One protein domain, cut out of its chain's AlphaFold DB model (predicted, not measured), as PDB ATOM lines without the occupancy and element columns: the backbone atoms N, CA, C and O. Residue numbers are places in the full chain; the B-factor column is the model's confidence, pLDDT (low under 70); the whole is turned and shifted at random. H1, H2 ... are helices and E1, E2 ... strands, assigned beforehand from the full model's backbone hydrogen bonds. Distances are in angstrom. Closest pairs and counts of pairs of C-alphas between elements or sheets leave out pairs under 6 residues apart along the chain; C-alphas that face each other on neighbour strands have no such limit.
ATOM      1  N   SER A 235      33.983 -48.568   3.021       53.50
ATOM      2  CA  SER A 235      34.776 -47.386   2.634       53.50
ATOM      3  C   SER A 235      35.623 -47.575   1.368       53.50
ATOM      4  O   SER A 235      36.506 -46.768   1.067       53.50
ATOM      5  N   HIS A 236      35.419 -48.677   0.644       58.84
ATOM      6  CA  HIS A 236      36.231 -49.002  -0.521       58.84
ATOM      7  C   HIS A 236      35.861 -48.137  -1.727       58.84
ATOM      8  O   HIS A 236      34.690 -47.878  -2.001       58.84
ATOM      9  N   LYS A 237      36.887 -47.727  -2.483       57.88
ATOM     10  CA  LYS A 237      36.698 -47.219  -3.839       57.88
ATOM     11  C   LYS A 237      36.331 -48.408  -4.721       57.88
ATOM     12  O   LYS A 237      37.183 -49.251  -5.000       57.88
ATOM     13  N   LEU A 238      35.070 -48.500  -5.121       60.53
ATOM     14  CA  LEU A 238      34.638 -49.446  -6.143       60.53
ATOM     15  C   LEU A 238      35.127 -48.896  -7.480       60.53
ATOM     16  O   LEU A 238      34.594 -47.906  -7.976       60.53
ATOM     17  N   HIS A 239      36.206 -49.479  -8.003       56.12
ATOM     18  CA  HIS A 239      36.807 -49.069  -9.267       56.12
ATOM     19  C   HIS A 239      36.276 -49.938 -10.406       56.12
ATOM     20  O   HIS A 239      36.338 -51.163 -10.318       56.12
ATOM     21  N   ASN A 240      35.803 -49.307 -11.482       55.00
ATOM     22  CA  ASN A 240      35.318 -49.976 -12.693       55.00
ATOM     23  C   ASN A 240      34.232 -51.040 -12.433       55.00
ATOM     24  O   ASN A 240      34.215 -52.085 -13.088       55.00
ATOM     25  N   ALA A 241      33.326 -50.787 -11.483       61.62
ATOM     26  CA  ALA A 241      32.182 -51.663 -11.250       61.62
ATOM     27  C   ALA A 241      31.231 -51.618 -12.463       61.62
ATOM     28  O   ALA A 241      31.041 -50.562 -13.069       61.62
ATOM     29  N   ARG A 242      30.683 -52.778 -12.849       57.91
ATOM     30  CA  ARG A 242      29.885 -52.969 -14.074       57.91
ATOM     31  C   ARG A 242      28.410 -53.100 -13.717       57.91
ATOM     32  O   ARG A 242      28.009 -54.106 -13.143       57.91
ATOM     33  N   THR A 243      27.599 -52.121 -14.102       56.56
ATOM     34  CA  THR A 243      26.162 -52.093 -13.762       56.56
ATOM     35  C   THR A 243      25.295 -52.902 -14.735       56.56
ATOM     36  O   THR A 243      24.132 -53.182 -14.456       56.56
ATOM     37  N   ALA A 244      25.825 -53.276 -15.905       51.50
ATOM     38  CA  ALA A 244      25.024 -53.836 -16.987       51.50
ATOM     39  C   ALA A 244      25.832 -54.772 -17.902       51.50
ATOM     40  O   ALA A 244      26.834 -54.363 -18.475       51.50
ATOM     41  N   GLN A 245      25.364 -56.014 -18.067       49.03
ATOM     42  CA  GLN A 245      25.642 -56.863 -19.230       49.03
ATOM     43  C   GLN A 245      24.331 -57.080 -19.967       49.03
ATOM     44  O   GLN A 245      23.532 -57.918 -19.563       49.03
ATOM     45  N   SER A 246      24.052 -56.279 -20.987       45.69
ATOM     46  CA  SER A 246      23.178 -56.670 -22.098       45.69
ATOM     47  C   SER A 246      23.082 -55.526 -23.092       45.69
ATOM     48  O   SER A 246      22.648 -54.439 -22.724       45.69
ATOM     49  N   ILE A 247      23.443 -55.859 -24.328       43.59
ATOM     50  CA  ILE A 247      23.128 -55.258 -25.632       43.59
ATOM     51  C   ILE A 247      23.503 -53.774 -25.832       43.59
ATOM     52  O   ILE A 247      24.137 -53.522 -26.845       43.59
ATOM     53  N   MET A 248      23.355 -52.892 -24.835       47.50
ATOM     54  CA  MET A 248      23.881 -51.511 -24.800       47.50
ATOM     55  C   MET A 248      25.308 -51.361 -24.255       47.50
ATOM     56  O   MET A 248      25.751 -50.251 -23.989       47.50
ATOM     57  N   GLY A 249      26.017 -52.486 -24.099       52.06
ATOM     58  CA  GLY A 249      27.381 -52.608 -23.566       52.06
ATOM     59  C   GLY A 249      27.520 -52.396 -22.051       52.06
ATOM     60  O   GLY A 249      26.624 -52.769 -21.288       52.06
ATOM     61  N   ASP A 250      28.687 -51.886 -21.631       63.31
ATOM     62  CA  ASP A 250      29.147 -51.797 -20.237       63.31
ATOM     63  C   ASP A 250      29.221 -50.345 -19.771       63.31
ATOM     64  O   ASP A 250      30.021 -49.569 -20.296       63.31
ATOM     65  N   ILE A 251      28.452 -50.002 -18.735       68.44
ATOM     66  CA  ILE A 251      28.652 -48.762 -17.977       68.44
ATOM     67  C   ILE A 251      29.615 -49.076 -16.833       68.44
ATOM     68  O   ILE A 251      29.311 -49.912 -15.975       68.44
ATOM     69  N   ARG A 252      30.781 -48.424 -16.842       72.88
ATOM     70  CA  ARG A 252      31.779 -48.508 -15.772       72.88
ATOM     71  C   ARG A 252      31.749 -47.231 -14.961       72.88
ATOM     72  O   ARG A 252      31.850 -46.141 -15.520       72.88
ATOM     73  N   TYR A 253      31.681 -47.375 -13.647       73.94
ATOM     74  CA  TYR A 253      31.716 -46.245 -12.731       73.94
ATOM     75  C   TYR A 253      32.772 -46.436 -11.645       73.94
ATOM     76  O   TYR A 253      33.175 -47.555 -11.315       73.94
ATOM     77  N   ASN A 254      33.200 -45.307 -11.089       75.06
ATOM     78  CA  ASN A 254      33.980 -45.238  -9.868       75.06
ATOM     79  C   ASN A 254      33.110 -44.673  -8.760       75.06
ATOM     80  O   ASN A 254      32.558 -43.593  -8.925       75.06
ATOM     81  N   LEU A 255      33.031 -45.375  -7.633       78.75
ATOM     82  CA  LEU A 255      32.325 -44.911  -6.443       78.75
ATOM     83  C   LEU A 255      33.271 -44.916  -5.245       78.75
ATOM     84  O   LEU A 255      33.861 -45.946  -4.928       78.75
ATOM     85  N   THR A 256      33.375 -43.785  -4.554       79.06
ATOM     86  CA  THR A 256      34.093 -43.655  -3.285       79.06
ATOM     87  C   THR A 256      33.092 -43.349  -2.177       79.06
ATOM     88  O   THR A 256      32.502 -42.269  -2.146       79.06
ATOM     89  N   LEU A 257      32.931 -44.279  -1.235       77.50
ATOM     90  CA  LEU A 257      32.113 -44.092  -0.037       77.50
ATOM     91  C   LEU A 257      32.986 -43.749   1.169       77.50
ATOM     92  O   LEU A 257      34.060 -44.320   1.360       77.50
ATOM     93  N   ARG A 258      32.518 -42.825   2.009       79.38
ATOM     94  CA  ARG A 258      33.181 -42.460   3.266       79.38
ATOM     95  C   ARG A 258      32.190 -42.525   4.420       79.38
ATOM     96  O   ARG A 258      31.153 -41.876   4.355       79.38
ATOM     97  N   PRO A 259      32.482 -43.269   5.492       77.88
ATOM     98  CA  PRO A 259      31.598 -43.288   6.644       77.88
ATOM     99  C   PRO A 259      31.660 -41.983   7.428       77.88
ATOM    100  O   PRO A 259      32.742 -41.451   7.690       77.88
ATOM    101  N   ILE A 260      30.498 -41.506   7.865       83.94
ATOM    102  CA  ILE A 260      30.380 -40.326   8.719       83.94
ATOM    103  C   ILE A 260      30.186 -40.803  10.159       83.94
ATOM    104  O   ILE A 260      29.071 -40.964  10.648       83.94
ATOM    105  N   PHE A 261      31.291 -41.055  10.869       76.94
ATOM    106  CA  PHE A 261      31.245 -41.584  12.241       76.94
ATOM    107  C   PHE A 261      30.441 -40.700  13.208       76.94
ATOM    108  O   PHE A 261      29.876 -41.209  14.173       76.94
ATOM    109  N   SER A 262      30.359 -39.388  12.966       80.31
ATOM    110  CA  SER A 262      29.538 -38.474  13.768       80.31
ATOM    111  C   SER A 262      28.034 -38.717  13.632       80.31
ATOM    112  O   SER A 262      27.323 -38.456  14.596       80.31
ATOM    113  N   SER A 263      27.561 -39.259  12.505       83.00
ATOM    114  CA  SER A 263      26.136 -39.530  12.260       83.00
ATOM    115  C   SER A 263      25.625 -40.769  13.004       83.00
ATOM    116  O   SER A 263      24.427 -40.918  13.224       83.00
ATOM    117  N   PHE A 264      26.519 -41.667  13.438       82.69
ATOM    118  CA  PHE A 264      26.130 -42.865  14.185       82.69
ATOM    119  C   PHE A 264      25.711 -42.515  15.622       82.69
ATOM    120  O   PHE A 264      26.539 -41.973  16.365       82.69
ATOM    121  N   PRO A 265      24.491 -42.878  16.070       85.12
ATOM    122  CA  PRO A 265      24.007 -42.545  17.406       85.12
ATOM    123  C   PRO A 265      24.922 -43.059  18.516       85.12
ATOM    124  O   PRO A 265      25.482 -44.156  18.432       85.12
ATOM    125  N   THR A 266      25.041 -42.283  19.593       86.75
ATOM    126  CA  THR A 266      25.766 -42.695  20.803       86.75
ATOM    127  C   THR A 266      25.060 -43.823  21.547       86.75
ATOM    128  O   THR A 266      25.733 -44.614  22.202       86.75
ATOM    129  N   HIS A 267      23.736 -43.926  21.410       87.38
ATOM    130  CA  HIS A 267      22.907 -44.954  22.028       87.38
ATOM    131  C   HIS A 267      22.001 -45.613  20.990       87.38
ATOM    132  O   HIS A 267      21.393 -44.925  20.173       87.38
ATOM    133  N   LEU A 268      21.882 -46.937  21.056       86.88
ATOM    134  CA  LEU A 268      20.960 -47.731  20.249       86.88
ATOM    135  C   LEU A 268      20.152 -48.680  21.139       86.88
ATOM    136  O   LEU A 268      20.623 -49.150  22.174       86.88
ATOM    137  N   THR A 269      18.928 -48.980  20.728       87.06
ATOM    138  CA  THR A 269      18.107 -50.049  21.312       87.06
ATOM    139  C   THR A 269      18.543 -51.422  20.792       87.06
ATOM    140  O   THR A 269      19.205 -51.525  19.757       87.06
ATOM    141  N   ASP A 270      18.130 -52.493  21.475       83.69
ATOM    142  CA  ASP A 270      18.327 -53.872  21.002       83.69
ATOM    143  C   ASP A 270      17.794 -54.086  19.578       83.69
ATOM    144  O   ASP A 270      18.447 -54.715  18.749       83.69
ATOM    145  N   THR A 271      16.621 -53.539  19.264       84.56
ATOM    146  CA  THR A 271      16.032 -53.667  17.927       84.56
ATOM    147  C   THR A 271      16.872 -52.944  16.877       84.56
ATOM    148  O   THR A 271      17.108 -53.484  15.800       84.56
ATOM    149  N   GLN A 272      17.379 -51.748  17.187       85.50
ATOM    150  CA  GLN A 272      18.231 -50.995  16.265       85.50
ATOM    151  C   GLN A 272      19.568 -51.700  16.017       85.50
ATOM    152  O   GLN A 272      19.963 -51.838  14.861       85.50
ATOM    153  N   ILE A 273      20.242 -52.209  17.057       85.06
ATOM    154  CA  ILE A 273      21.510 -52.930  16.862       85.06
ATOM    155  C   ILE A 273      21.300 -54.214  16.050       85.06
ATOM    156  O   ILE A 273      22.118 -54.536  15.191       85.06
ATOM    157  N   GLN A 274      20.191 -54.927  16.281       82.44
ATOM    158  CA  GLN A 274      19.851 -56.142  15.542       82.44
ATOM    159  C   GLN A 274      19.520 -55.838  14.083       82.44
ATOM    160  O   GLN A 274      19.923 -56.599  13.210       82.44
ATOM    161  N   ASN A 275      18.854 -54.718  13.798       79.69
ATOM    162  CA  ASN A 275      18.596 -54.276  12.430       79.69
ATOM    163  C   ASN A 275      19.895 -53.934  11.697       79.69
ATOM    164  O   ASN A 275      20.097 -54.403  10.579       79.69
ATOM    165  N   ILE A 276      20.801 -53.189  12.338       78.69
ATOM    166  CA  ILE A 276      22.130 -52.896  11.783       78.69
ATOM    167  C   ILE A 276      22.899 -54.203  11.558       78.69
ATOM    168  O   ILE A 276      23.491 -54.394  10.501       78.69
ATOM    169  N   GLN A 277      22.851 -55.144  12.506       76.06
ATOM    170  CA  GLN A 277      23.481 -56.456  12.367       76.06
ATOM    171  C   GLN A 277      22.877 -57.274  11.221       76.06
ATOM    172  O   GLN A 277      23.623 -57.879  10.463       76.06
ATOM    173  N   ALA A 278      21.556 -57.329  11.086       72.12
ATOM    174  CA  ALA A 278      20.902 -58.097  10.032       72.12
ATOM    175  C   ALA A 278      21.222 -57.527   8.644       72.12
ATOM    176  O   ALA A 278      21.397 -58.286   7.695       72.12
ATOM    177  N   ARG A 279      21.330 -56.199   8.542       71.62
ATOM    178  CA  ARG A 279      21.533 -55.491   7.275       71.62
ATOM    179  C   ARG A 279      23.007 -55.361   6.874       71.62
ATOM    180  O   ARG A 279      23.304 -55.450   5.692       71.62
ATOM    181  N   LEU A 280      23.934 -55.212   7.827       68.12
ATOM    182  CA  LEU A 280      25.385 -55.162   7.557       68.12
ATOM    183  C   LEU A 280      26.091 -56.515   7.739       68.12
ATOM    184  O   LEU A 280      27.088 -56.794   7.085       68.12
ATOM    185  N   GLY A 281      25.612 -57.359   8.654       53.38
ATOM    186  CA  GLY A 281      26.278 -58.594   9.076       53.38
ATOM    187  C   GLY A 281      26.036 -59.806   8.178       53.38
ATOM    188  O   GLY A 281      26.674 -60.833   8.390       53.38
ATOM    189  N   ALA A 282      25.164 -59.718   7.172       53.00
ATOM    190  CA  ALA A 282      24.884 -60.829   6.262       53.00
ATOM    191  C   ALA A 282      25.945 -61.027   5.154       53.00
ATOM    192  O   ALA A 282      25.650 -61.676   4.157       53.00
ATOM    193  N   ASN A 283      27.175 -60.502   5.307       51.12
ATOM    194  CA  ASN A 283      28.171 -60.441   4.220       51.12
ATOM    195  C   ASN A 283      27.539 -59.907   2.932       51.12
ATOM    196  O   ASN A 283      27.752 -60.435   1.841       51.12
ATOM    197  N   VAL A 284      26.692 -58.893   3.087       53.06
ATOM    198  CA  VAL A 284      26.058 -58.263   1.952       53.06
ATOM    199  C   VAL A 284      27.181 -57.628   1.157       53.06
ATOM    200  O   VAL A 284      27.860 -56.724   1.647       53.06
ATOM    201  N   ASP A 285      27.432 -58.160  -0.035       58.53
ATOM    202  CA  ASP A 285      28.286 -57.494  -0.993       58.53
ATOM    203  C   ASP A 285      27.609 -56.163  -1.304       58.53
ATOM    204  O   ASP A 285      26.657 -56.080  -2.075       58.53
ATOM    205  N   ILE A 286      28.061 -55.118  -0.624       59.66
ATOM    206  CA  ILE A 286      27.551 -53.760  -0.769       59.66
ATOM    207  C   ILE A 286      27.644 -53.324  -2.231       59.66
ATOM    208  O   ILE A 286      26.818 -52.541  -2.680       59.66
ATOM    209  N   THR A 287      28.579 -53.884  -3.006       58.97
ATOM    210  CA  THR A 287      28.638 -53.716  -4.461       58.97
ATOM    211  C   THR A 287      27.355 -54.192  -5.133       58.97
ATOM    212  O   THR A 287      26.834 -53.499  -6.003       58.97
ATOM    213  N   THR A 288      26.819 -55.340  -4.714       61.94
ATOM    214  CA  THR A 288      25.561 -55.909  -5.207       61.94
ATOM    215  C   THR A 288      24.360 -55.056  -4.785       61.94
ATOM    216  O   THR A 288      23.518 -54.761  -5.626       61.94
ATOM    217  N   GLU A 289      24.304 -54.571  -3.541       65.38
ATOM    218  CA  GLU A 289      23.213 -53.682  -3.088       65.38
ATOM    219  C   GLU A 289      23.250 -52.308  -3.760       65.38
ATOM    220  O   GLU A 289      22.224 -51.782  -4.182       65.38
ATOM    221  N   ILE A 290      24.441 -51.729  -3.923       66.62
ATOM    222  CA  ILE A 290      24.635 -50.480  -4.665       66.62
ATOM    223  C   ILE A 290      24.249 -50.686  -6.129       66.62
ATOM    224  O   ILE A 290      23.578 -49.834  -6.701       66.62
ATOM    225  N   SER A 291      24.612 -51.828  -6.721       64.12
ATOM    226  CA  SER A 291      24.200 -52.185  -8.082       64.12
ATOM    227  C   SER A 291      22.678 -52.325  -8.198       64.12
ATOM    228  O   SER A 291      22.100 -51.872  -9.181       64.12
ATOM    229  N   ALA A 292      22.023 -52.898  -7.183       64.38
ATOM    230  CA  ALA A 292      20.569 -53.032  -7.106       64.38
ATOM    231  C   ALA A 292      19.849 -51.698  -6.836       64.38
ATOM    232  O   ALA A 292      18.679 -51.548  -7.186       64.38
ATOM    233  N   ALA A 293      20.527 -50.721  -6.231       67.38
ATOM    234  CA  ALA A 293      19.979 -49.388  -6.007       67.38
ATOM    235  C   ALA A 293      19.827 -48.574  -7.308       67.38
ATOM    236  O   ALA A 293      19.072 -47.595  -7.329       67.38
ATOM    237  N   PHE A 294      20.512 -48.961  -8.391       71.56
ATOM    238  CA  PHE A 294      20.373 -48.305  -9.687       71.56
ATOM    239  C   PHE A 294      19.166 -48.827 -10.463       71.56
ATOM    240  O   PHE A 294      18.995 -50.028 -10.669       71.56
ATOM    241  N   ASP A 295      18.379 -47.897 -11.001       69.75
ATOM    242  CA  ASP A 295      17.461 -48.218 -12.086       69.75
ATOM    243  C   ASP A 295      18.271 -48.319 -13.380       69.75
ATOM    244  O   ASP A 295      18.595 -47.321 -14.029       69.75
ATOM    245  N   ARG A 296      18.660 -49.551 -13.706       68.50
ATOM    246  CA  ARG A 296      19.501 -49.852 -14.861       68.50
ATOM    247  C   ARG A 296      18.884 -49.350 -16.167       68.50
ATOM    248  O   ARG A 296      19.625 -48.856 -17.010       68.50
ATOM    249  N   GLN A 297      17.567 -49.468 -16.337       69.25
ATOM    250  CA  GLN A 297      16.912 -49.062 -17.578       69.25
ATOM    251  C   GLN A 297      16.868 -47.539 -17.691       69.25
ATOM    252  O   GLN A 297      17.276 -46.996 -18.711       69.25
ATOM    253  N   ALA A 298      16.500 -46.842 -16.612       71.06
ATOM    254  CA  ALA A 298      16.504 -45.379 -16.606       71.06
ATOM    255  C   ALA A 298      17.906 -44.794 -16.854       71.06
ATOM    256  O   ALA A 298      18.054 -43.790 -17.555       71.06
ATOM    257  N   LEU A 299      18.947 -45.436 -16.311       72.12
ATOM    258  CA  LEU A 299      20.338 -45.058 -16.559       72.12
ATOM    259  C   LEU A 299      20.700 -45.216 -18.044       72.12
ATOM    260  O   LEU A 299      21.268 -44.301 -18.641       72.12
ATOM    261  N   ILE A 300      20.341 -46.355 -18.639       72.06
ATOM    262  CA  ILE A 300      20.563 -46.655 -20.057       72.06
ATOM    263  C   ILE A 300      19.844 -45.639 -20.958       72.06
ATOM    264  O   ILE A 300      20.463 -45.084 -21.869       72.06
ATOM    265  N   ASP A 301      18.575 -45.344 -20.678       73.88
ATOM    266  CA  ASP A 301      17.762 -44.424 -21.476       73.88
ATOM    267  C   ASP A 301      18.319 -42.993 -21.411       73.88
ATOM    268  O   ASP A 301      18.438 -42.310 -22.432       73.88
ATOM    269  N   SER A 302      18.731 -42.547 -20.218       74.94
ATOM    270  CA  SER A 302      19.306 -41.212 -20.015       74.94
ATOM    271  C   SER A 302      20.645 -41.046 -20.737       74.94
ATOM    272  O   SER A 302      20.876 -40.036 -21.406       74.94
ATOM    273  N   VAL A 303      21.517 -42.057 -20.656       74.88
ATOM    274  CA  VAL A 303      22.793 -42.071 -21.380       74.88
ATOM    275  C   VAL A 303      22.540 -42.053 -22.888       74.88
ATOM    276  O   VAL A 303      23.071 -41.187 -23.582       74.88
ATOM    277  N   THR A 304      21.666 -42.925 -23.391       74.50
ATOM    278  CA  THR A 304      21.303 -42.994 -24.817       74.50
ATOM    279  C   THR A 304      20.761 -41.662 -25.330       74.50
ATOM    280  O   THR A 304      21.201 -41.176 -26.368       74.50
ATOM    281  N   SER A 305      19.862 -41.019 -24.580       75.25
ATOM    282  CA  SER A 305      19.292 -39.721 -24.948       75.25
ATOM    283  C   SER A 305      20.350 -38.614 -25.032       75.25
ATOM    284  O   SER A 305      20.369 -37.848 -25.997       75.25
ATOM    285  N   ARG A 306      21.282 -38.549 -24.071       77.62
ATOM    286  CA  ARG A 306      22.383 -37.568 -24.097       77.62
ATOM    287  C   ARG A 306      23.300 -37.769 -25.301       77.62
ATOM    288  O   ARG A 306      23.676 -36.791 -25.944       77.62
ATOM    289  N   TYR A 307      23.615 -39.020 -25.633       74.12
ATOM    290  CA  TYR A 307      24.388 -39.346 -26.833       74.12
ATOM    291  C   TYR A 307      23.644 -38.986 -28.115       74.12
ATOM    292  O   TYR A 307      24.221 -38.345 -28.991       74.12
ATOM    293  N   PHE A 308      22.366 -39.349 -28.209       74.56
ATOM    294  CA  PHE A 308      21.517 -39.001 -29.341       74.56
ATOM    295  C   PHE A 308      21.513 -37.486 -29.588       74.56
ATOM    296  O   PHE A 308      21.738 -37.042 -30.713       74.56
ATOM    297  N   ASN A 309      21.336 -36.688 -28.533       72.81
ATOM    298  CA  ASN A 309      21.342 -35.230 -28.629       72.81
ATOM    299  C   ASN A 309      22.706 -34.690 -29.080       72.81
ATOM    300  O   ASN A 309      22.760 -33.856 -29.980       72.81
ATOM    301  N   ALA A 310      23.808 -35.202 -28.525       72.38
ATOM    302  CA  ALA A 310      25.156 -34.797 -28.927       72.38
ATOM    303  C   ALA A 310      25.437 -35.096 -30.413       72.38
ATOM    304  O   ALA A 310      26.030 -34.274 -31.111       72.38
ATOM    305  N   VAL A 311      24.981 -36.247 -30.914       72.50
ATOM    306  CA  VAL A 311      25.095 -36.616 -32.332       72.50
ATOM    307  C   VAL A 311      24.199 -35.727 -33.201       72.50
ATOM    308  O   VAL A 311      24.656 -35.192 -34.210       72.50
ATOM    309  N   SER A 312      22.947 -35.508 -32.796       70.75
ATOM    310  CA  SER A 312      22.001 -34.621 -33.486       70.75
ATOM    311  C   SER A 312      22.532 -33.185 -33.616       70.75
ATOM    312  O   SER A 312      22.385 -32.549 -34.661       70.75
ATOM    313  N   ASP A 313      23.214 -32.679 -32.591       71.31
ATOM    314  CA  ASP A 313      23.857 -31.362 -32.593       71.31
ATOM    315  C   ASP A 313      24.957 -31.225 -33.654       71.31
ATOM    316  O   ASP A 313      25.128 -30.158 -34.248       71.31
ATOM    317  N   VAL A 314      25.721 -32.291 -33.905       70.38
ATOM    318  CA  VAL A 314      26.723 -32.306 -34.982       70.38
ATOM    319  C   VAL A 314      26.021 -32.274 -36.338       70.38
ATOM    320  O   VAL A 314      26.334 -31.431 -37.177       70.38
ATOM    321  N   TYR A 315      25.007 -33.120 -36.526       67.44
ATOM    322  CA  TYR A 315      24.239 -33.194 -37.772       67.44
ATOM    323  C   TYR A 315      23.551 -31.879 -38.149       67.44
ATOM    324  O   TYR A 315      23.545 -31.481 -39.314       67.44
ATOM    325  N   THR A 316      22.984 -31.181 -37.168       64.25
ATOM    326  CA  THR A 316      22.303 -29.897 -37.386       64.25
ATOM    327  C   THR A 316      23.273 -28.767 -37.732       64.25
ATOM    328  O   THR A 316      22.943 -27.928 -38.571       64.25
ATOM    329  N   LYS A 317      24.480 -28.749 -37.149       65.38
ATOM    330  CA  LYS A 317      25.516 -27.740 -37.444       65.38
ATOM    331  C   LYS A 317      26.132 -27.907 -38.832       65.38
ATOM    332  O   LYS A 317      26.433 -26.902 -39.472       65.38
ATOM    333  N   SER A 318      26.301 -29.141 -39.300       61.41
ATOM    334  CA  SER A 318      26.993 -29.435 -40.565       61.41
ATOM    335  C   SER A 318      26.139 -29.205 -41.819       61.41
ATOM    336  O   SER A 318      26.679 -29.108 -42.919       61.41
ATOM    337  N   GLY A 319      24.816 -29.061 -41.672       53.53
ATOM    338  CA  GLY A 319      23.893 -28.890 -42.794       53.53
ATOM    339  C   GLY A 319      23.655 -30.191 -43.573       53.53
ATOM    340  O   GLY A 319      24.546 -31.012 -43.773       53.53
ATOM    341  N   ALA A 320      22.419 -30.385 -44.035       50.09
ATOM    342  CA  ALA A 320      21.905 -31.627 -44.621       50.09
ATOM    343  C   ALA A 320      22.508 -32.037 -45.987       50.09
ATOM    344  O   ALA A 320      21.907 -32.821 -46.708       50.09
ATOM    345  N   THR A 321      23.649 -31.502 -46.420       50.16
ATOM    346  CA  THR A 321      24.179 -31.763 -47.774       50.16
ATOM    347  C   THR A 321      25.435 -32.625 -47.807       50.16
ATOM    348  O   THR A 321      25.876 -32.976 -48.894       50.16
ATOM    349  N   VAL A 322      25.989 -33.020 -46.654       55.62
ATOM    350  CA  VAL A 322      27.208 -33.849 -46.595       55.62
ATOM    351  C   VAL A 322      27.063 -35.010 -45.598       55.62
ATOM    352  O   VAL A 322      27.890 -35.231 -44.721       55.62
ATOM    353  N   PHE A 323      25.958 -35.751 -45.703       57.22
ATOM    354  CA  PHE A 323      25.594 -36.818 -44.760       57.22
ATOM    355  C   PHE A 323      26.634 -37.944 -44.644       57.22
ATOM    356  O   PHE A 323      26.842 -38.471 -43.551       57.22
ATOM    357  N   ASP A 324      27.291 -38.310 -45.746       60.81
ATOM    358  CA  ASP A 324      28.286 -39.388 -45.740       60.81
ATOM    359  C   ASP A 324      29.577 -38.973 -45.022       60.81
ATOM    360  O   ASP A 324      30.135 -39.772 -44.266       60.81
ATOM    361  N   ASP A 325      30.002 -37.712 -45.160       60.34
ATOM    362  CA  ASP A 325      31.171 -37.204 -44.438       60.34
ATOM    363  C   ASP A 325      30.866 -37.001 -42.953       60.34
ATOM    364  O   ASP A 325      31.712 -37.329 -42.128       60.34
ATOM    365  N   VAL A 326      29.644 -36.584 -42.587       62.97
ATOM    366  CA  VAL A 326      29.226 -36.482 -41.176       62.97
ATOM    367  C   VAL A 326      29.150 -37.861 -40.518       62.97
ATOM    368  O   VAL A 326      29.627 -38.023 -39.398       62.97
ATOM    369  N   ASN A 327      28.628 -38.887 -41.199       65.31
ATOM    370  CA  ASN A 327      28.668 -40.262 -40.687       65.31
ATOM    371  C   ASN A 327      30.109 -40.722 -40.446       65.31
ATOM    372  O   ASN A 327      30.428 -41.255 -39.381       65.31
ATOM    373  N   ARG A 328      30.994 -40.489 -41.419       66.38
ATOM    374  CA  ARG A 328      32.409 -40.856 -41.324       66.38
ATOM    375  C   ARG A 328      33.123 -40.084 -40.213       66.38
ATOM    376  O   ARG A 328      33.923 -40.668 -39.486       66.38
ATOM    377  N   GLU A 329      32.793 -38.808 -40.043       64.75
ATOM    378  CA  GLU A 329      33.317 -37.936 -38.997       64.75
ATOM    379  C   GLU A 329      32.840 -38.374 -37.609       64.75
ATOM    380  O   GLU A 329      33.675 -38.549 -36.723       64.75
ATOM    381  N   VAL A 330      31.541 -38.635 -37.428       66.12
ATOM    382  CA  VAL A 330      30.957 -39.093 -36.157       66.12
ATOM    383  C   VAL A 330      31.518 -40.457 -35.757       66.12
ATOM    384  O   VAL A 330      31.896 -40.629 -34.601       66.12
ATOM    385  N   PHE A 331      31.665 -41.398 -36.697       67.00
ATOM    386  CA  PHE A 331      32.336 -42.673 -36.421       67.00
ATOM    387  C   PHE A 331      33.823 -42.488 -36.082       67.00
ATOM    388  O   PHE A 331      34.311 -43.109 -35.141       67.00
ATOM    389  N   SER A 332      34.549 -41.616 -36.795       67.00
ATOM    390  CA  SER A 332      35.974 -41.356 -36.523       67.00
ATOM    391  C   SER A 332      36.229 -40.600 -35.212       67.00
ATOM    392  O   SER A 332      37.291 -40.744 -34.609       67.00
ATOM    393  N   ASN A 333      35.258 -39.806 -34.755       68.06
ATOM    394  CA  ASN A 333      35.335 -38.985 -33.547       68.06
ATOM    395  C   ASN A 333      34.491 -39.557 -32.397       68.06
ATOM    396  O   ASN A 333      34.296 -38.870 -31.396       68.06
ATOM    397  N   PHE A 334      34.011 -40.797 -32.506       67.62
ATOM    398  CA  PHE A 334      33.078 -41.383 -31.543       67.62
ATOM    399  C   PHE A 334      33.625 -41.359 -30.103       67.62
ATOM    400  O   PHE A 334      32.937 -40.929 -29.176       67.62
ATOM    401  N   ASP A 335      34.907 -41.692 -29.924       64.81
ATOM    402  CA  ASP A 335      35.584 -41.637 -28.619       64.81
ATOM    403  C   ASP A 335      35.731 -40.206 -28.068       64.81
ATOM    404  O   ASP A 335      35.640 -39.975 -26.857       64.81
ATOM    405  N   LYS A 336      35.914 -39.213 -28.948       66.75
ATOM    406  CA  LYS A 336      35.945 -37.793 -28.554       66.75
ATOM    407  C   LYS A 336      34.562 -37.299 -28.142       66.75
ATOM    408  O   LYS A 336      34.438 -36.563 -27.170       66.75
ATOM    409  N   LEU A 337      33.517 -37.724 -28.852       68.31
ATOM    410  CA  LEU A 337      32.138 -37.363 -28.527       68.31
ATOM    411  C   LEU A 337      31.758 -37.911 -27.149       68.31
ATOM    412  O   LEU A 337      31.262 -37.180 -26.299       68.31
ATOM    413  N   LYS A 338      32.113 -39.170 -26.894       65.38
ATOM    414  CA  LYS A 338      31.946 -39.843 -25.605       65.38
ATOM    415  C   LYS A 338      32.593 -39.107 -24.435       65.38
ATOM    416  O   LYS A 338      31.951 -38.913 -23.411       65.38
ATOM    417  N   THR A 339      33.837 -38.669 -24.596       63.03
ATOM    418  CA  THR A 339      34.563 -37.927 -23.550       63.03
ATOM    419  C   THR A 339      34.073 -36.487 -23.368       63.03
ATOM    420  O   THR A 339      34.352 -35.879 -22.340       63.03
ATOM    421  N   SER A 340      33.323 -35.944 -24.332       64.31
ATOM    422  CA  SER A 340      32.780 -34.581 -24.276       64.31
ATOM    423  C   SER A 340      31.407 -34.462 -23.598       64.31
ATOM    424  O   SER A 340      30.956 -33.349 -23.327       64.31
ATOM    425  N   ILE A 341      30.732 -35.581 -23.318       68.56
ATOM    426  CA  ILE A 341      29.395 -35.574 -22.711       68.56
ATOM    427  C   ILE A 341      29.516 -35.351 -21.204       68.56
ATOM    428  O   ILE A 341      30.150 -36.121 -20.488       68.56
ATOM    429  N   ASN A 342      28.866 -34.294 -20.713       73.44
ATOM    430  CA  ASN A 342      28.788 -34.007 -19.286       73.44
ATOM    431  C   ASN A 342      27.680 -34.850 -18.625       73.44
ATOM    432  O   ASN A 342      26.490 -34.667 -18.915       73.44
ATOM    433  N   PHE A 343      28.076 -35.746 -17.718       72.44
ATOM    434  CA  PHE A 343      27.175 -36.614 -16.953       72.44
ATOM    435  C   PHE A 343      26.840 -36.089 -15.546       72.44
ATOM    436  O   PHE A 343      26.115 -36.767 -14.827       72.44
ATOM    437  N   ALA A 344      27.281 -34.885 -15.158       69.75
ATOM    438  CA  ALA A 344      27.183 -34.388 -13.777       69.75
ATOM    439  C   ALA A 344      25.780 -34.505 -13.142       69.75
ATOM    440  O   ALA A 344      25.659 -34.948 -12.004       69.75
ATOM    441  N   GLY A 345      24.706 -34.184 -13.876       74.81
ATOM    442  CA  GLY A 345      23.337 -34.311 -13.344       74.81
ATOM    443  C   GLY A 345      22.895 -35.763 -13.107       74.81
ATOM    444  O   GLY A 345      22.179 -36.055 -12.158       74.81
ATOM    445  N   LEU A 346      23.366 -36.693 -13.941       74.62
ATOM    446  CA  LEU A 346      23.103 -38.124 -13.774       74.62
ATOM    447  C   LEU A 346      23.922 -38.708 -12.614       74.62
ATOM    448  O   LEU A 346      23.449 -39.593 -11.902       74.62
ATOM    449  N   GLU A 347      25.143 -38.209 -12.421       78.94
ATOM    450  CA  GLU A 347      26.010 -38.587 -11.307       78.94
ATOM    451  C   GLU A 347      25.412 -38.144  -9.969       78.94
ATOM    452  O   GLU A 347      25.346 -38.955  -9.049       78.94
ATOM    453  N   GLU A 348      24.906 -36.913  -9.868       83.19
ATOM    454  CA  GLU A 348      24.241 -36.402  -8.661       83.19
ATOM    455  C   GLU A 348      22.986 -37.217  -8.295       83.19
ATOM    456  O   GLU A 348      22.834 -37.657  -7.152       83.19
ATOM    457  N   ASP A 349      22.123 -37.512  -9.273       81.31
ATOM    458  CA  ASP A 349      20.942 -38.360  -9.066       81.31
ATOM    459  C   ASP A 349      21.319 -39.764  -8.572       81.31
ATOM    460  O   ASP A 349      20.702 -40.305  -7.645       81.31
ATOM    461  N   CYS A 350      22.363 -40.355  -9.161       78.38
ATOM    462  CA  CYS A 350      22.913 -41.635  -8.725       78.38
ATOM    463  C   CYS A 350      23.418 -41.567  -7.279       78.38
ATOM    464  O   CYS A 350      23.069 -42.426  -6.467       78.38
ATOM    465  N   GLN A 351      24.191 -40.536  -6.926       82.62
ATOM    466  CA  GLN A 351      24.694 -40.333  -5.565       82.62
ATOM    467  C   GLN A 351      23.549 -40.233  -4.552       82.62
ATOM    468  O   GLN A 351      23.591 -40.888  -3.509       82.62
ATOM    469  N   ASN A 352      22.497 -39.478  -4.873       84.62
ATOM    470  CA  ASN A 352      21.330 -39.313  -4.008       84.62
ATOM    471  C   ASN A 352      20.589 -40.638  -3.782       84.62
ATOM    472  O   ASN A 352      20.240 -40.968  -2.645       84.62
ATOM    473  N   ARG A 353      20.407 -41.448  -4.831       81.19
ATOM    474  CA  ARG A 353      19.800 -42.786  -4.711       81.19
ATOM    475  C   ARG A 353      20.650 -43.730  -3.863       81.19
ATOM    476  O   ARG A 353      20.103 -44.433  -3.011       81.19
ATOM    477  N   ILE A 354      21.974 -43.706  -4.032       79.50
ATOM    478  CA  ILE A 354      22.908 -44.490  -3.210       79.50
ATOM    479  C   ILE A 354      22.807 -44.068  -1.740       79.50
ATOM    480  O   ILE A 354      22.660 -44.930  -0.875       79.50
ATOM    481  N   LYS A 355      22.817 -42.760  -1.445       82.31
ATOM    482  CA  LYS A 355      22.665 -42.235  -0.076       82.31
ATOM    483  C   LYS A 355      21.359 -42.701   0.564       82.31
ATOM    484  O   LYS A 355      21.378 -43.238   1.671       82.31
ATOM    485  N   GLN A 356      20.239 -42.580  -0.149       83.62
ATOM    486  CA  GLN A 356      18.932 -43.040   0.332       83.62
ATOM    487  C   GLN A 356      18.903 -44.551   0.585       83.62
ATOM    488  O   GLN A 356      18.331 -45.007   1.577       83.62
ATOM    489  N   HIS A 357      19.516 -45.343  -0.295       80.69
ATOM    490  CA  HIS A 357      19.580 -46.790  -0.134       80.69
ATOM    491  C   HIS A 357      20.453 -47.190   1.067       80.69
ATOM    492  O   HIS A 357      20.023 -47.987   1.902       80.69
ATOM    493  N   LEU A 358      21.628 -46.572   1.228       77.50
ATOM    494  CA  LEU A 358      22.507 -46.792   2.379       77.50
ATOM    495  C   LEU A 358      21.838 -46.387   3.697       77.50
ATOM    496  O   LEU A 358      21.912 -47.152   4.656       77.50
ATOM    497  N   ALA A 359      21.122 -45.259   3.736       79.25
ATOM    498  CA  ALA A 359      20.351 -44.838   4.908       79.25
ATOM    499  C   ALA A 359      19.267 -45.861   5.289       79.25
ATOM    500  O   ALA A 359      19.041 -46.135   6.470       79.25
ATOM    501  N   ARG A 360      18.626 -46.498   4.297       78.31
ATOM    502  CA  ARG A 360      17.699 -47.610   4.552       78.31
ATOM    503  C   ARG A 360      18.437 -48.809   5.142       78.31
ATOM    504  O   ARG A 360      17.955 -49.369   6.122       78.31
ATOM    505  N   ILE A 361      19.581 -49.217   4.591       74.75
ATOM    506  CA  ILE A 361      20.360 -50.366   5.094       74.75
ATOM    507  C   ILE A 361      20.836 -50.123   6.533       74.75
ATOM    508  O   ILE A 361      20.675 -50.985   7.392       74.75
ATOM    509  N   THR A 362      21.391 -48.956   6.834       72.19
ATOM    510  CA  THR A 362      21.920 -48.664   8.173       72.19
ATOM    511  C   THR A 362      20.855 -48.260   9.177       72.19
ATOM    512  O   THR A 362      21.137 -48.266  10.373       72.19
ATOM    513  N   THR A 363      19.648 -47.896   8.732       75.62
ATOM    514  CA  THR A 363      18.620 -47.224   9.550       75.62
ATOM    515  C   THR A 363      19.098 -45.908  10.184       75.62
ATOM    516  O   THR A 363      18.503 -45.428  11.145       75.62
ATOM    517  N   ILE A 364      20.184 -45.340   9.656       76.94
ATOM    518  CA  ILE A 364      20.834 -44.121  10.135       76.94
ATOM    519  C   ILE A 364      20.979 -43.194   8.931       76.94
ATOM    520  O   ILE A 364      21.660 -43.537   7.960       76.94
ATOM    521  N   GLU A 365      20.337 -42.031   9.002       79.38
ATOM    522  CA  GLU A 365      20.492 -40.973   8.003       79.38
ATOM    523  C   GLU A 365      21.949 -40.507   7.950       79.38
ATOM    524  O   GLU A 365      22.637 -40.458   8.971       79.38
ATOM    525  N   ASP A 366      22.440 -40.228   6.742       79.62
ATOM    526  CA  ASP A 366      23.804 -39.748   6.499       79.62
ATOM    527  C   ASP A 366      24.907 -40.596   7.154       79.62
ATOM    528  O   ASP A 366      25.966 -40.095   7.531       79.62
ATOM    529  N   ALA A 367      24.690 -41.908   7.292       75.25
ATOM    530  CA  ALA A 367      25.723 -42.825   7.778       75.25
ATOM    531  C   ALA A 367      26.969 -42.832   6.869       75.25
ATOM    532  O   ALA A 367      28.085 -43.098   7.326       75.25
ATOM    533  N   PHE A 368      26.770 -42.524   5.586       78.31
ATOM    534  CA  PHE A 368      27.797 -42.494   4.557       78.31
ATOM    535  C   PHE A 368      27.681 -41.239   3.704       78.31
ATOM    536  O   PHE A 368      26.596 -40.876   3.255       78.31
ATOM    537  N   ASP A 369      28.831 -40.644   3.418       83.38
ATOM    538  CA  ASP A 369      28.983 -39.690   2.338       83.38
ATOM    539  C   ASP A 369      29.432 -40.405   1.062       83.38
ATOM    540  O   ASP A 369      30.279 -41.307   1.090       83.38
ATOM    541  N   VAL A 370      28.881 -39.969  -0.067       81.56
ATOM    542  CA  VAL A 370      29.331 -40.392  -1.391       81.56
ATOM    543  C   VAL A 370      30.330 -39.346  -1.858       81.56
ATOM    544  O   VAL A 370      29.957 -38.333  -2.436       81.56
ATOM    545  N   ALA A 371      31.605 -39.573  -1.553       74.94
ATOM    546  CA  ALA A 371      32.666 -38.603  -1.808       74.94
ATOM    547  C   ALA A 371      32.967 -38.424  -3.306       74.94
ATOM    548  O   ALA A 371      33.515 -37.398  -3.700       74.94
ATOM    549  N   GLU A 372      32.675 -39.435  -4.127       79.19
ATOM    550  CA  GLU A 372      32.911 -39.423  -5.572       79.19
ATOM    551  C   GLU A 372      32.025 -40.489  -6.232       79.19
ATOM    552  O   GLU A 372      32.091 -41.651  -5.833       79.19
ATOM    553  N   PHE A 373      31.237 -40.123  -7.243       79.31
ATOM    554  CA  PHE A 373      30.638 -41.066  -8.192       79.31
ATOM    555  C   PHE A 373      30.873 -40.529  -9.600       79.31
ATOM    556  O   PHE A 373      30.375 -39.452  -9.909       79.31
ATOM    557  N   ILE A 374      31.651 -41.250 -10.407       78.25
ATOM    558  CA  ILE A 374      32.043 -40.821 -11.755       78.25
ATOM    559  C   ILE A 374      31.763 -41.939 -12.748       78.25
ATOM    560  O   ILE A 374      32.209 -43.072 -12.535       78.25
ATOM    561  N   ILE A 375      31.089 -41.620 -13.851       75.81
ATOM    562  CA  ILE A 375      30.961 -42.531 -14.994       75.81
ATOM    563  C   ILE A 375      32.273 -42.487 -15.786       75.81
ATOM    564  O   ILE A 375      32.641 -41.472 -16.368       75.81
ATOM    565  N   VAL A 376      33.008 -43.598 -15.777       74.19
ATOM    566  CA  VAL A 376      34.352 -43.711 -16.371       74.19
ATOM    567  C   VAL A 376      34.271 -44.084 -17.843       74.19
ATOM    568  O   VAL A 376      35.055 -43.605 -18.658       74.19
ATOM    569  N   ASP A 377      33.361 -44.998 -18.172       70.56
ATOM    570  CA  ASP A 377      33.270 -45.582 -19.501       70.56
ATOM    571  C   ASP A 377      31.827 -45.993 -19.811       70.56
ATOM    572  O   ASP A 377      31.132 -46.537 -18.952       70.56
ATOM    573  N   VAL A 378      31.410 -45.764 -21.054       72.06
ATOM    574  CA  VAL A 378      30.147 -46.250 -21.624       72.06
ATOM    575  C   VAL A 378      30.484 -46.926 -22.946       72.06
ATOM    576  O   VAL A 378      30.901 -46.267 -23.902       72.06
ATOM    577  N   GLN A 379      30.374 -48.248 -23.008       69.56
ATOM    578  CA  GLN A 379      30.611 -48.986 -24.249       69.56
ATOM    579  C   GLN A 379      29.295 -49.154 -24.991       69.56
ATOM    580  O   GLN A 379      28.389 -49.724 -24.417       69.56
ATOM    581  N   PHE A 380      29.198 -48.709 -26.243       66.62
ATOM    582  CA  PHE A 380      28.038 -48.976 -27.100       66.62
ATOM    583  C   PHE A 380      28.348 -50.109 -28.070       66.62
ATOM    584  O   PHE A 380      29.493 -50.259 -28.507       66.62
ATOM    585  N   SER A 381      27.329 -50.879 -28.455       69.00
ATOM    586  CA  SER A 381      27.474 -51.816 -29.566       69.00
ATOM    587  C   SER A 381      27.454 -51.071 -30.908       69.00
ATOM    588  O   SER A 381      26.766 -50.063 -31.074       69.00
TER     589      SER A 381
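AT A GLANCE: This is residues 235 to 381 of the 545 residues of an uncharacterized protein of Hymenobacter polaris (UniProt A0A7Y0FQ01). The model is a long rod: about midway along it a three-stranded antiparallel sheet forms a wall, with H6 packed slantwise over one face and H2 also packed on that face, two layers in all. At one end of the rod E3 and H1 make a small head beyond the sheet; at the other end the long H3 runs out past the sheet, and H4 and H5 fold back from its far end toward the strands. The printed part has 147 residues with six named helices and four named strands, in the order E1, E2, E3, H1, H2, H3, H4, H5, H6, E4; the sheet has the order E1, E2, E4, and the class is mixed, helices and strands. The whole is loose, with a radius of gyration of the C-alphas of 20.1 A, and spans 72 by 26 by 21 A.

HOW THE PARTS SIT: In the sheet, E2, residues 251 to 259, is the inner strand, and the sheet is twisted, with C-alphas up to 4.2 A off its best plane. E1, residues 237 to 242, is an edge strand and forms an antiparallel hairpin with E2, at 153 degrees; N 238 and O 255 are within hydrogen-bond range at 2.8 A, and N 255 and O 238 at 3.0 A. The other edge strand, E4, residues 368 to 378, is antiparallel to E2 at 168 degrees and bends by 55 degrees at residue 371; N 254 and O 374 are 2.8 A apart, and N 369 and O 258 also 2.8 A. H6, residues 344 to 362, is on the sheet at a height of 8.5 A, over E2 and E4, and runs slantwise to the strands, at 45 degrees to E4 on the local plane; the closest C-alphas of H6 and E4 are those of Glu 347 and Phe 373, 6.1 A apart. H2, residues 286 to 293, is also on the sheet, and it touches residues 353 to 357 of H6 at a steep tilt of 65 degrees, opposite ways, with the C-alphas of Ala 293 and Ile 354 closest at 6.4 A. H1, residues 270 to 280, is not on the sheet; it touches H6 at residues 361 to 362 alone, with the C-alphas of Ile 276 and Thr 362 closest at 5.6 A. E3, residues 267 to 269, pairs with no named strand and meets H1 only through their link. H3, residues 296 to 318, only grazes the sheet with its residues 296 to 304. With residues 311 to 318 alone it touches H4, residues 323 to 332, at a steep tilt of 51 degrees, opposite ways; the closest C-alphas are those of Tyr 315 and Val 326, 6.9 A apart. H5, residues 334 to 340, only grazes the sheet and is close to but not clearly touching H3, with the C-alphas of Ala 310 and Leu 337 closest at 7.4 A. In H1, H2, H3, H4, H5 and H6 every O i to N i+4 pair is within hydrogen-bond range.

IN THESE COORDINATES: E1 begins at C-alpha 237, (36.698, -47.219, -3.839), and measures 13.6 A from first to last C-alpha. E2 measures 25.4 A and E3 7.0 A. H1 measures 15.2 A, H2 10.2 A, H4 14.0 A and H5 10.0 A. H3 is the longest helix, 33.7 A, and ends at C-alpha 318, (26.993, -29.435, -40.565). H6 measures 26.7 A. E4 measures 26.6 A and ends at C-alpha 378, (30.147, -46.250, -21.624).

THE WHOLE: The two C-alphas farthest apart are those of Asp 270 and Thr 321, 72.5 A. The printed part has no cut and no long link; the links E1 to E2 and E2 to E3 are short, and the others are tight. The mean pLDDT of the printed part is 70.4, and 65 residues are under 70, among them residues 235 to 251, 280 to 293 and 315 to 341.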